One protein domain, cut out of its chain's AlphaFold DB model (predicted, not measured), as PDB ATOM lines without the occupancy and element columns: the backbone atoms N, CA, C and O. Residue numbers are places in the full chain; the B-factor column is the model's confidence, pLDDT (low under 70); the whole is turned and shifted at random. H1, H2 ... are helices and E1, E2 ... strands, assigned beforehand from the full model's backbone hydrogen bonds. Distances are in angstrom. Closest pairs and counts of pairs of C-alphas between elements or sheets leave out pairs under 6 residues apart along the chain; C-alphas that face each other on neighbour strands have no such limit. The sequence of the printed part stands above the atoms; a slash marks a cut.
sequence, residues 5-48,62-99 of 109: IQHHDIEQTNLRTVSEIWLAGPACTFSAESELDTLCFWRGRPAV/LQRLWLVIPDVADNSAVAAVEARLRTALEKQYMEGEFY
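What this domain is: This is residues 5 to 48 and 62 to 99 of the 109 residues of an uncharacterized protein of Pseudomonas baltica (UniProt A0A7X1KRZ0). A twisted sheet of four strands has one long helix, H1, lying over one face and running along the strands; the other face has no named helix. The stretch of residues 5 to 17 begins beside the edge strand E3, and a long loop, residues 25 to 37, joins the hairpin strands E1 and E2. The printed part has 82 residues, with one named helix and four named strands in the order E1, E2, E3, H1, E4; the sheet is mixed, in the order E3, E1, E2, E4. The class is mixed, helices and strands, with under half of the residues in named elements. The whole is compact, with a radius of gyration of the C-alphas of 11.9 A and spans of 35 by 25 by 20 A.

How they stand to each other: Residues 5 to 6 pair, parallel, with residues 67 to 68 of E3, residues 63 to 68. E1, residues 18 to 24, and E2, residues 38 to 44, form a hairpin of antiparallel neighbours at 161 degrees, with N 23 and O 39 2.8 A apart and N 44 and O 19 2.8 A apart. E3 is the parallel neighbour of E1 at 28 degrees; N 67 and O 22 are 2.8 A apart. H1, residues 75 to 91, is on the sheet at a height of 9.6 A, over E1 and E2, and runs along the strands, at 17 degrees to E1 on the local plane. In H1 every O i to N i+4 pair is within hydrogen-bond range. E4, residues 96 to 98, is the antiparallel neighbour of E2 at 154 degrees, with N 97 and O 43 2.8 A apart. E3 and E4 are the edge strands and are apart. E3, H1 and E4 make a split strand-helix-strand unit, two strands running the same way with E1 and E2 between them in the sheet; its crossover is right-handed. H1 and the sheet make two layers, the helix on one face. The sheet is strongly twisted, but only just, its C-alphas lying up to 4.4 A off the best plane.

Where its parts are: E1 begins at C-alpha 18, at (-10.945, 5.245, 33.211), and is 15.6 A long. E2 is 17.8 A long and E3 15.9 A. H1 is 24.2 A long, from C-alpha 75 at (-1.794, -10.941, 18.643). E4, 6.9 A long, ends at C-alpha 98, at (-5.135, -7.199, 31.739).

The domain as a whole: The two C-alphas farthest apart are those of Ala 27 and Val 48, 36.4 A. Residues 49 to 61 are not printed, and C-alphas 48 and 62 are 14.8 A apart across this cut, which lies in the link from E2 to E3. The link from E1 to E2 is long, that from E3 to H1 short and that from H1 to E4 tight. The mean pLDDT of the printed part is 88.4; residues 46 to 48 and residue 62 are under 70.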
ATOM      1  N   ILE A   5      -9.795   6.636  21.859       94.31
ATOM      2  CA  ILE A   5      -8.472   7.109  21.446       94.31
ATOM      3  C   ILE A   5      -7.859   6.132  20.447       94.31
ATOM      4  O   ILE A   5      -8.227   4.956  20.418       94.31
ATOM      5  N   GLN A   6      -6.909   6.605  19.647       94.12
ATOM      6  CA  GLN A   6      -6.092   5.722  18.823       94.12
ATOM      7  C   GLN A   6      -4.939   5.155  19.651       94.12
ATOM      8  O   GLN A   6      -4.473   5.772  20.610       94.12
ATOM      9  N   HIS A   7      -4.410   3.999  19.249       90.62
ATOM     10  CA  HIS A   7      -3.263   3.389  19.929       90.62
ATOM     11  C   HIS A   7      -2.009   4.280  20.015       90.62
ATOM     12  O   HIS A   7      -1.155   4.060  20.873       90.62
ATOM     13  N   HIS A   8      -1.868   5.289  19.150       90.62
ATOM     14  CA  HIS A   8      -0.768   6.249  19.224       90.62
ATOM     15  C   HIS A   8      -0.974   7.372  20.254       90.62
ATOM     16  O   HIS A   8       0.013   7.987  20.646       90.62
ATOM     17  N   ASP A   9      -2.198   7.583  20.745       94.25
ATOM     18  CA  ASP A   9      -2.545   8.650  21.699       94.25
ATOM     19  C   ASP A   9      -2.474   8.207  23.170       94.25
ATOM     20  O   ASP A   9      -2.672   9.018  24.079       94.25
ATOM     21  N   ILE A  10      -2.193   6.923  23.430       93.62
ATOM     22  CA  ILE A  10      -2.169   6.324  24.779       93.62
ATOM     23  C   ILE A  10      -1.324   7.162  25.746       93.62
ATOM     24  O   ILE A  10      -1.748   7.462  26.858       93.62
ATOM     25  N   GLU A  11      -0.136   7.576  25.308       92.38
ATOM     26  CA  GLU A  11       0.854   8.269  26.142       92.38
ATOM     27  C   GLU A  11       0.450   9.708  26.494       92.38
ATOM     28  O   GLU A  11       0.961  10.271  27.459       92.38
ATOM     29  N   GLN A  12      -0.465  10.295  25.722       91.50
ATOM     30  CA  GLN A  12      -0.965  11.659  25.910       91.50
ATOM     31  C   GLN A  12      -2.304  11.681  26.658       91.50
ATOM     32  O   GLN A  12      -2.769  12.737  27.089       91.50
ATOM     33  N   THR A  13      -2.934  10.517  26.820       91.50
ATOM     34  CA  THR A  13      -4.266  10.394  27.404       91.50
ATOM     35  C   THR A  13      -4.186  10.289  28.924       91.50
ATOM     36  O   THR A  13      -3.434   9.489  29.482       91.50
ATOM     37  N   ASN A  14      -5.017  11.071  29.615       90.06
ATOM     38  CA  ASN A  14      -5.217  10.921  31.052       90.06
ATOM     39  C   ASN A  14      -6.080   9.679  31.328       90.06
ATOM     40  O   ASN A  14      -7.289   9.700  31.105       90.06
ATOM     41  N   LEU A  15      -5.451   8.609  31.817       90.62
ATOM     42  CA  LEU A  15      -6.081   7.321  32.115       90.62
ATOM     43  C   LEU A  15      -6.636   7.255  33.547       90.62
ATOM     44  O   LEU A  15      -7.310   6.295  33.901       90.62
ATOM     45  N   ARG A  16      -6.417   8.277  34.385       86.88
ATOM     46  CA  ARG A  16      -6.901   8.268  35.780       86.88
ATOM     47  C   ARG A  16      -8.420   8.336  35.922       86.88
ATOM     48  O   ARG A  16      -8.942   8.118  37.007       86.88
ATOM     49  N   THR A  17      -9.127   8.664  34.846       83.81
ATOM     50  CA  THR A  17     -10.593   8.731  34.812       83.81
ATOM     51  C   THR A  17     -11.234   7.464  34.251       83.81
ATOM     52  O   THR A  17     -12.460   7.404  34.158       83.81
ATOM     53  N   VAL A  18     -10.437   6.470  33.837       88.31
ATOM     54  CA  VAL A  18     -10.945   5.245  33.211       88.31
ATOM     55  C   VAL A  18     -10.867   4.066  34.168       88.31
ATOM     56  O   VAL A  18      -9.903   3.893  34.907       88.31
ATOM     57  N   SER A  19     -11.908   3.242  34.131       88.19
ATOM     58  CA  SER A  19     -12.018   2.019  34.938       88.19
ATOM     59  C   SER A  19     -11.902   0.754  34.097       88.19
ATOM     60  O   SER A  19     -11.485  -0.287  34.590       88.19
ATOM     61  N   GLU A  20     -12.229   0.853  32.811       91.88
ATOM     62  CA  GLU A  20     -12.103  -0.232  31.853       91.88
ATOM     63  C   GLU A  20     -11.530   0.310  30.550       91.88
ATOM     64  O   GLU A  20     -11.919   1.385  30.080       91.88
ATOM     65  N   ILE A  21     -10.652  -0.471  29.932       93.75
ATOM     66  CA  ILE A  21     -10.125  -0.208  28.597       93.75
ATOM     67  C   ILE A  21     -10.468  -1.408  27.724       93.75
ATOM     68  O   ILE A  21     -10.211  -2.557  28.088       93.75
ATOM     69  N   TRP A  22     -11.084  -1.127  26.582       94.50
ATOM     70  CA  TRP A  22     -11.534  -2.119  25.614       94.50
ATOM     71  C   TRP A  22     -10.863  -1.849  24.274       94.50
ATOM     72  O   TRP A  22     -10.890  -0.714  23.801       94.50
ATOM     73  N   LEU A  23     -10.277  -2.872  23.653       94.75
ATOM     74  CA  LEU A  23      -9.832  -2.772  22.267       94.75
ATOM     75  C   LEU A  23     -11.059  -2.723  21.362       94.75
ATOM     76  O   LEU A  23     -12.037  -3.433  21.599       94.75
ATOM     77  N   ALA A  24     -10.993  -1.877  20.344       94.31
ATOM     78  CA  ALA A  24     -12.012  -1.735  19.321       94.31
ATOM     79  C   ALA A  24     -11.341  -1.815  17.954       94.31
ATOM     80  O   ALA A  24     -10.488  -0.984  17.634       94.31
ATOM     81  N   GLY A  25     -11.723  -2.804  17.160       91.81
ATOM     82  CA  GLY A  25     -11.325  -2.879  15.766       91.81
ATOM     83  C   GLY A  25     -12.230  -2.025  14.862       91.81
ATOM     84  O   GLY A  25     -13.123  -1.310  15.341       91.81
ATOM     85  N   PRO A  26     -11.999  -2.050  13.540       87.69
ATOM     86  CA  PRO A  26     -12.690  -1.204  12.569       87.69
ATOM     87  C   PRO A  26     -14.205  -1.433  12.500       87.69
ATOM     88  O   PRO A  26     -14.923  -0.529  12.070       87.69
ATOM     89  N   ALA A  27     -14.698  -2.608  12.898       86.56
ATOM     90  CA  ALA A  27     -16.122  -2.931  12.846       86.56
ATOM     91  C   ALA A  27     -16.873  -2.611  14.156       86.56
ATOM     92  O   ALA A  27     -18.099  -2.741  14.212       86.56
ATOM     93  N   CYS A  28     -16.168  -2.153  15.196       87.31
ATOM     94  CA  CYS A  28     -16.763  -1.788  16.476       87.31
ATOM     95  C   CYS A  28     -17.721  -0.587  16.347       87.31
ATOM     96  O   CYS A  28     -17.404   0.444  15.749       87.31
ATOM     97  N   THR A  29     -18.887  -0.678  16.990       87.19
ATOM     98  CA  THR A  29     -19.894   0.403  17.028       87.19
ATOM     99  C   THR A  29     -19.736   1.349  18.223       87.19
ATOM    100  O   THR A  29     -20.491   2.314  18.352       87.19
ATOM    101  N   PHE A  30     -18.755   1.101  19.097       85.75
ATOM    102  CA  PHE A  30     -18.464   1.865  20.319       85.75
ATOM    103  C   PHE A  30     -19.640   1.956  21.312       85.75
ATOM    104  O   PHE A  30     -19.662   2.843  22.175       85.75
ATOM    105  N   SER A  31     -20.621   1.056  21.203       80.38
ATOM    106  CA  SER A  31     -21.703   0.903  22.177       80.38
ATOM    107  C   SER A  31     -21.287  -0.046  23.298       80.38
ATOM    108  O   SER A  31     -20.456  -0.934  23.111       80.38
ATOM    109  N   ALA A  32     -21.869   0.123  24.488       71.75
ATOM    110  CA  ALA A  32     -21.569  -0.754  25.622       71.75
ATOM    111  C   ALA A  32     -21.903  -2.232  25.336       71.75
ATOM    112  O   ALA A  32     -21.250  -3.118  25.882       71.75
ATOM    113  N   GLU A  33     -22.879  -2.444  24.450       76.00
ATOM    114  CA  GLU A  33     -23.400  -3.722  23.956       76.00
ATOM    115  C   GLU A  33     -22.656  -4.229  22.705       76.00
ATOM    116  O   GLU A  33     -23.059  -5.219  22.103       76.00
ATOM    117  N   SER A  34     -21.605  -3.536  22.251       71.19
ATOM    118  CA  SER A  34     -20.845  -3.931  21.062       71.19
ATOM    119  C   SER A  34     -19.976  -5.149  21.376       71.19
ATOM    120  O   SER A  34     -18.909  -5.025  21.977       71.19
ATOM    121  N   GLU A  35     -20.446  -6.329  20.976       74.38
ATOM    122  CA  GLU A  35     -19.707  -7.599  21.072       74.38
ATOM    123  C   GLU A  35     -18.861  -7.884  19.820       74.38
ATOM    124  O   GLU A  35     -18.022  -8.781  19.814       74.38
ATOM    125  N   LEU A  36     -19.089  -7.132  18.738       83.62
ATOM    126  CA  LEU A  36     -18.394  -7.326  17.473       83.62
ATOM    127  C   LEU A  36     -17.081  -6.547  17.464       83.62
ATOM    128  O   LEU A  36     -17.090  -5.321  17.575       83.62
ATOM    129  N   ASP A  37     -15.977  -7.261  17.241       87.94
ATOM    130  CA  ASP A  37     -14.657  -6.663  17.019       87.94
ATOM    131  C   ASP A  37     -14.165  -5.852  18.235       87.94
ATOM    132  O   ASP A  37     -13.508  -4.814  18.115       87.94
ATOM    133  N   THR A  38     -14.527  -6.321  19.434       90.38
ATOM    134  CA  THR A  38     -14.145  -5.731  20.718       90.38
ATOM    135  C   THR A  38     -13.496  -6.755  21.640       90.38
ATOM    136  O   THR A  38     -13.813  -7.943  21.611       90.38
ATOM    137  N   LEU A  39     -12.582  -6.288  22.491       90.50
ATOM    138  CA  LEU A  39     -11.952  -7.114  23.520       90.50
ATOM    139  C   LEU A  39     -11.801  -6.314  24.811       90.50
ATOM    140  O   LEU A  39     -11.175  -5.254  24.813       90.50
ATOM    141  N   CYS A  40     -12.336  -6.821  25.924       91.56
ATOM    142  CA  CYS A  40     -12.009  -6.270  27.237       91.56
ATOM    143  C   CYS A  40     -10.522  -6.501  27.493       91.56
ATOM    144  O   CYS A  40     -10.077  -7.646  27.492       91.56
ATOM    145  N   PHE A  41      -9.770  -5.420  27.679       94.06
ATOM    146  CA  PHE A  41      -8.314  -5.471  27.641       94.06
ATOM    147  C   PHE A  41      -7.672  -5.155  28.974       94.06
ATOM    148  O   PHE A  41      -6.652  -5.738  29.324       94.06
ATOM    149  N   TRP A  42      -8.274  -4.250  29.738       94.44
ATOM    150  CA  TRP A  42      -7.802  -3.915  31.068       94.44
ATOM    151  C   TRP A  42      -8.950  -3.447  31.952       94.44
ATOM    152  O   TRP A  42      -9.843  -2.729  31.490       94.44
ATOM    153  N   ARG A  43      -8.911  -3.821  33.232       92.19
ATOM    154  CA  ARG A  43      -9.794  -3.280  34.271       92.19
ATOM    155  C   ARG A  43      -8.980  -2.739  35.428       92.19
ATOM    156  O   ARG A  43      -8.138  -3.449  35.974       92.19
ATOM    157  N   GLY A  44      -9.264  -1.502  35.809       89.81
ATOM    158  CA  GLY A  44      -8.666  -0.864  36.967       89.81
ATOM    159  C   GLY A  44      -9.135  -1.527  38.249       89.81
ATOM    160  O   GLY A  44     -10.316  -1.840  38.404       89.81
ATOM    161  N   ARG A  45      -8.208  -1.735  39.182       82.31
ATOM    162  CA  ARG A  45      -8.569  -2.131  40.539       82.31
ATOM    163  C   ARG A  45      -9.054  -0.889  41.281       82.31
ATOM    164  O   ARG A  45      -8.383   0.142  41.223       82.31
ATOM    165  N   PRO A  46     -10.206  -0.950  41.969       64.44
ATOM    166  CA  PRO A  46     -10.618   0.155  42.812       64.44
ATOM    167  C   PRO A  46      -9.546   0.371  43.881       64.44
ATOM    168  O   PRO A  46      -9.146  -0.574  44.563       64.44
ATOM    169  N   ALA A  47      -9.071   1.610  44.016       57.09
ATOM    170  CA  ALA A  47      -8.201   1.983  45.118       57.09
ATOM    171  C   ALA A  47      -9.000   1.799  46.410       57.09
ATOM    172  O   ALA A  47      -9.900   2.588  46.706       57.09
ATOM    173  N   VAL A  48      -8.718   0.728  47.155       52.41
ATOM    174  CA  VAL A  48      -9.335   0.480  48.459       52.41
ATOM    175  C   VAL A  48      -8.725   1.453  49.464       52.41
ATOM    176  O   VAL A  48      -7.890   1.088  50.285       52.41
ATOM    177  N   LEU A  62     -17.047   5.285  36.667       60.19
ATOM    178  CA  LEU A  62     -16.419   4.164  35.968       60.19
ATOM    179  C   LEU A  62     -16.534   4.381  34.443       60.19
ATOM    180  O   LEU A  62     -17.453   3.884  33.795       60.19
ATOM    181  N   GLN A  63     -15.637   5.178  33.852       82.88
ATOM    182  CA  GLN A  63     -15.679   5.441  32.410       82.88
ATOM    183  C   GLN A  63     -14.954   4.334  31.631       82.88
ATOM    184  O   GLN A  63     -13.802   4.006  31.930       82.88
ATOM    185  N   ARG A  64     -15.628   3.778  30.614       89.56
ATOM    186  CA  ARG A  64     -15.026   2.884  29.614       89.56
ATOM    187  C   ARG A  64     -14.290   3.703  28.557       89.56
ATOM    188  O   ARG A  64     -14.866   4.629  27.983       89.56
ATOM    189  N   LEU A  65     -13.048   3.329  28.272       92.94
ATOM    190  CA  LEU A  65     -12.259   3.840  27.155       92.94
ATOM    191  C   LEU A  65     -12.190   2.802  26.033       92.94
ATOM    192  O   LEU A  65     -11.825   1.652  26.269       92.94
ATOM    193  N   TRP A  66     -12.478   3.235  24.809       94.44
ATOM    194  CA  TRP A  66     -12.255   2.449  23.599       94.44
ATOM    195  C   TRP A  66     -10.890   2.774  22.996       94.44
ATOM    196  O   TRP A  66     -10.619   3.915  22.618       94.44
ATOM    197  N   LEU A  67     -10.036   1.766  22.895       95.50
ATOM    198  CA  LEU A  67      -8.713   1.855  22.306       95.50
ATOM    199  C   LEU A  67      -8.757   1.278  20.895       95.50
ATOM    200  O   LEU A  67      -8.856   0.067  20.710       95.50
ATOM    201  N   VAL A  68      -8.720   2.162  19.903       94.81
ATOM    202  CA  VAL A  68      -8.887   1.772  18.504       94.81
ATOM    203  C   VAL A  68      -7.585   1.182  17.976       94.81
ATOM    204  O   VAL A  68      -6.525   1.819  18.060       94.81
ATOM    205  N   ILE A  69      -7.678  -0.029  17.431       94.00
ATOM    206  CA  ILE A  69      -6.566  -0.761  16.822       94.00
ATOM    207  C   ILE A  69      -6.976  -1.322  15.453       94.00
ATOM    208  O   ILE A  69      -8.171  -1.441  15.186       94.00
ATOM    209  N   PRO A  70      -6.020  -1.641  14.562       90.75
ATOM    210  CA  PRO A  70      -6.342  -2.122  13.218       90.75
ATOM    211  C   PRO A  70      -7.097  -3.454  13.201       90.75
ATOM    212  O   PRO A  70      -7.937  -3.650  12.330       90.75
ATOM    213  N   ASP A  71      -6.783  -4.351  14.137       88.94
ATOM    214  CA  ASP A  71      -7.374  -5.683  14.235       88.94
ATOM    215  C   ASP A  71      -7.218  -6.216  15.671       88.94
ATOM    216  O   ASP A  71      -6.117  -6.178  16.225       88.94
ATOM    217  N   VAL A  72      -8.314  -6.668  16.293       89.81
ATOM    218  CA  VAL A  72      -8.313  -7.185  17.680       89.81
ATOM    219  C   VAL A  72      -7.886  -8.649  17.797       89.81
ATOM    220  O   VAL A  72      -7.626  -9.113  18.906       89.81
ATOM    221  N   ALA A  73      -7.809  -9.373  16.682       88.81
ATOM    222  CA  ALA A  73      -7.339 -10.752  16.608       88.81
ATOM    223  C   ALA A  73      -5.835 -10.849  16.276       88.81
ATOM    224  O   ALA A  73      -5.232 -11.911  16.453       88.81
ATOM    225  N   ASP A  74      -5.202  -9.756  15.837       90.25
ATOM    226  CA  ASP A  74      -3.762  -9.692  15.600       90.25
ATOM    227  C   ASP A  74      -2.974  -9.629  16.917       90.25
ATOM    228  O   ASP A  74      -2.714  -8.568  17.488       90.25
ATOM    229  N   ASN A  75      -2.542 -10.798  17.391       88.19
ATOM    230  CA  ASN A  75      -1.794 -10.941  18.643       88.19
ATOM    231  C   ASN A  75      -0.545 -10.044  18.719       88.19
ATOM    232  O   ASN A  75      -0.170  -9.606  19.806       88.19
ATOM    233  N   SER A  76       0.116  -9.767  17.590       89.00
ATOM    234  CA  SER A  76       1.285  -8.882  17.555       89.00
ATOM    235  C   SER A  76       0.911  -7.419  17.802       89.00
ATOM    236  O   SER A  76       1.552  -6.768  18.632       89.00
ATOM    237  N   ALA A  77      -0.134  -6.903  17.151       88.44
ATOM    238  CA  ALA A  77      -0.670  -5.572  17.420       88.44
ATOM    239  C   ALA A  77      -1.178  -5.456  18.858       88.44
ATOM    240  O   ALA A  77      -0.842  -4.489  19.542       88.44
ATOM    241  N   VAL A  78      -1.917  -6.457  19.344       91.25
ATOM    242  CA  VAL A  78      -2.419  -6.497  20.725       91.25
ATOM    243  C   VAL A  78      -1.264  -6.439  21.729       91.25
ATOM    244  O   VAL A  78      -1.284  -5.599  22.626       91.25
ATOM    245  N   ALA A  79      -0.209  -7.239  21.545       90.69
ATOM    246  CA  ALA A  79       0.957  -7.238  22.431       90.69
ATOM    247  C   ALA A  79       1.725  -5.903  22.408       90.69
ATOM    248  O   ALA A  79       2.145  -5.400  23.453       90.69
ATOM    249  N   ALA A  80       1.889  -5.292  21.229       91.25
ATOM    250  CA  ALA A  80       2.522  -3.980  21.107       91.25
ATOM    251  C   ALA A  80       1.710  -2.891  21.828       91.25
ATOM    252  O   ALA A  80       2.272  -2.011  22.486       91.25
ATOM    253  N   VAL A  81       0.383  -2.963  21.731       93.12
ATOM    254  CA  VAL A  81      -0.539  -2.060  22.424       93.12
ATOM    255  C   VAL A  81      -0.514  -2.301  23.931       93.12
ATOM    256  O   VAL A  81      -0.483  -1.330  24.686       93.12
ATOM    257  N   GLU A  82      -0.435  -3.556  24.378       94.00
ATOM    258  CA  GLU A  82      -0.305  -3.905  25.795       94.00
ATOM    259  C   GLU A  82       0.936  -3.267  26.414       94.00
ATOM    260  O   GLU A  82       0.842  -2.607  27.447       94.00
ATOM    261  N   ALA A  83       2.094  -3.406  25.763       92.56
ATOM    262  CA  ALA A  83       3.354  -2.859  26.259       92.56
ATOM    263  C   ALA A  83       3.293  -1.329  26.427       92.56
ATOM    264  O   ALA A  83       3.752  -0.778  27.437       92.56
ATOM    265  N   ARG A  84       2.677  -0.635  25.461       94.31
ATOM    266  CA  ARG A  84       2.475   0.822  25.522       94.31
ATOM    267  C   ARG A  84       1.489   1.206  26.616       94.31
ATOM    268  O   ARG A  84       1.756   2.141  27.371       94.31
ATOM    269  N   LEU A  85       0.376   0.483  26.720       95.00
ATOM    270  CA  LEU A  85      -0.652   0.758  27.713       95.00
ATOM    271  C   LEU A  85      -0.141   0.518  29.134       95.00
ATOM    272  O   LEU A  85      -0.343   1.367  29.994       95.00
ATOM    273  N   ARG A  86       0.588  -0.576  29.367       94.69
ATOM    274  CA  ARG A  86       1.227  -0.891  30.650       94.69
ATOM    275  C   ARG A  86       2.146   0.244  31.101       94.69
ATOM    276  O   ARG A  86       1.933   0.808  32.168       94.69
ATOM    277  N   THR A  87       3.043   0.682  30.216       94.50
ATOM    278  CA  THR A  87       3.944   1.817  30.480       94.50
ATOM    279  C   THR A  87       3.173   3.098  30.832       94.50
ATOM    280  O   THR A  87       3.579   3.859  31.713       94.50
ATOM    281  N   ALA A  88       2.065   3.377  30.139       94.75
ATOM    282  CA  ALA A  88       1.254   4.569  30.381       94.75
ATOM    283  C   ALA A  88       0.460   4.499  31.696       94.75
ATOM    284  O   ALA A  88       0.359   5.511  32.390       94.75
ATOM    285  N   LEU A  89      -0.068   3.324  32.048       93.75
ATOM    286  CA  LEU A  89      -0.748   3.077  33.319       93.75
ATOM    287  C   LEU A  89       0.228   3.215  34.494       93.75
ATOM    288  O   LEU A  89      -0.079   3.925  35.450       93.75
ATOM    289  N   GLU A  90       1.430   2.643  34.386       92.69
ATOM    290  CA  GLU A  90       2.486   2.746  35.405       92.69
ATOM    291  C   GLU A  90       2.899   4.202  35.661       92.69
ATOM    292  O   GLU A  90       2.938   4.645  36.807       92.69
ATOM    293  N   LYS A  91       3.116   4.996  34.599       93.69
ATOM    294  CA  LYS A  91       3.416   6.439  34.713       93.69
ATOM    295  C   LYS A  91       2.315   7.233  35.421       93.69
ATOM    296  O   LYS A  91       2.577   8.319  35.937       93.69
ATOM    297  N   GLN A  92       1.084   6.728  35.399       92.19
ATOM    298  CA  GLN A  92      -0.086   7.362  35.998       92.19
ATOM    299  C   GLN A  92      -0.501   6.715  37.326       92.19
ATOM    300  O   GLN A  92      -1.525   7.124  37.872       92.19
ATOM    301  N   TYR A  93       0.300   5.778  37.852       89.81
ATOM    302  CA  TYR A  93       0.037   5.023  39.083       89.81
ATOM    303  C   TYR A  93      -1.313   4.289  39.060       89.81
ATOM    304  O   TYR A  93      -2.006   4.208  40.070       89.81
ATOM    305  N   MET A  94      -1.701   3.779  37.889       89.00
ATOM    306  CA  MET A  94      -2.946   3.040  37.705       89.00
ATOM    307  C   MET A  94      -2.710   1.543  37.893       89.00
ATOM    308  O   MET A  94      -1.942   0.924  37.155       89.00
ATOM    309  N   GLU A  95      -3.415   0.953  38.854       89.56
ATOM    310  CA  GLU A  95      -3.394  -0.484  39.124       89.56
ATOM    311  C   GLU A  95      -4.580  -1.180  38.458       89.56
ATOM    312  O   GLU A  95      -5.682  -0.635  38.394       89.56
ATOM    313  N   GLY A  96      -4.378  -2.403  37.971       89.56
ATOM    314  CA  GLY A  96      -5.428  -3.156  37.298       89.56
ATOM    315  C   GLY A  96      -4.957  -4.482  36.724       89.56
ATOM    316  O   GLY A  96      -3.808  -4.887  36.898       89.56
ATOM    317  N   GLU A  97      -5.863  -5.154  36.028       91.25
ATOM    318  CA  GLU A  97      -5.658  -6.480  35.453       91.25
ATOM    319  C   GLU A  97      -5.907  -6.441  33.950       91.25
ATOM    320  O   GLU A  97      -6.898  -5.870  33.498       91.25
ATOM    321  N   PHE A  98      -4.991  -7.037  33.183       91.06
ATOM    322  CA  PHE A  98      -5.135  -7.199  31.739       91.06
ATOM    323  C   PHE A  98      -5.937  -8.462  31.405       91.06
ATOM    324  O   PHE A  98      -5.826  -9.473  32.104       91.06
ATOM    325  N   TYR A  99      -6.720  -8.396  30.326       86.88
ATOM    326  CA  TYR A  99      -7.604  -9.461  29.863       86.88
ATOM    327  C   TYR A  99      -7.411  -9.764  28.360       86.88
ATOM    328  O   TYR A  99      -7.149  -8.842  27.589       86.88
TER     329      TYR A  99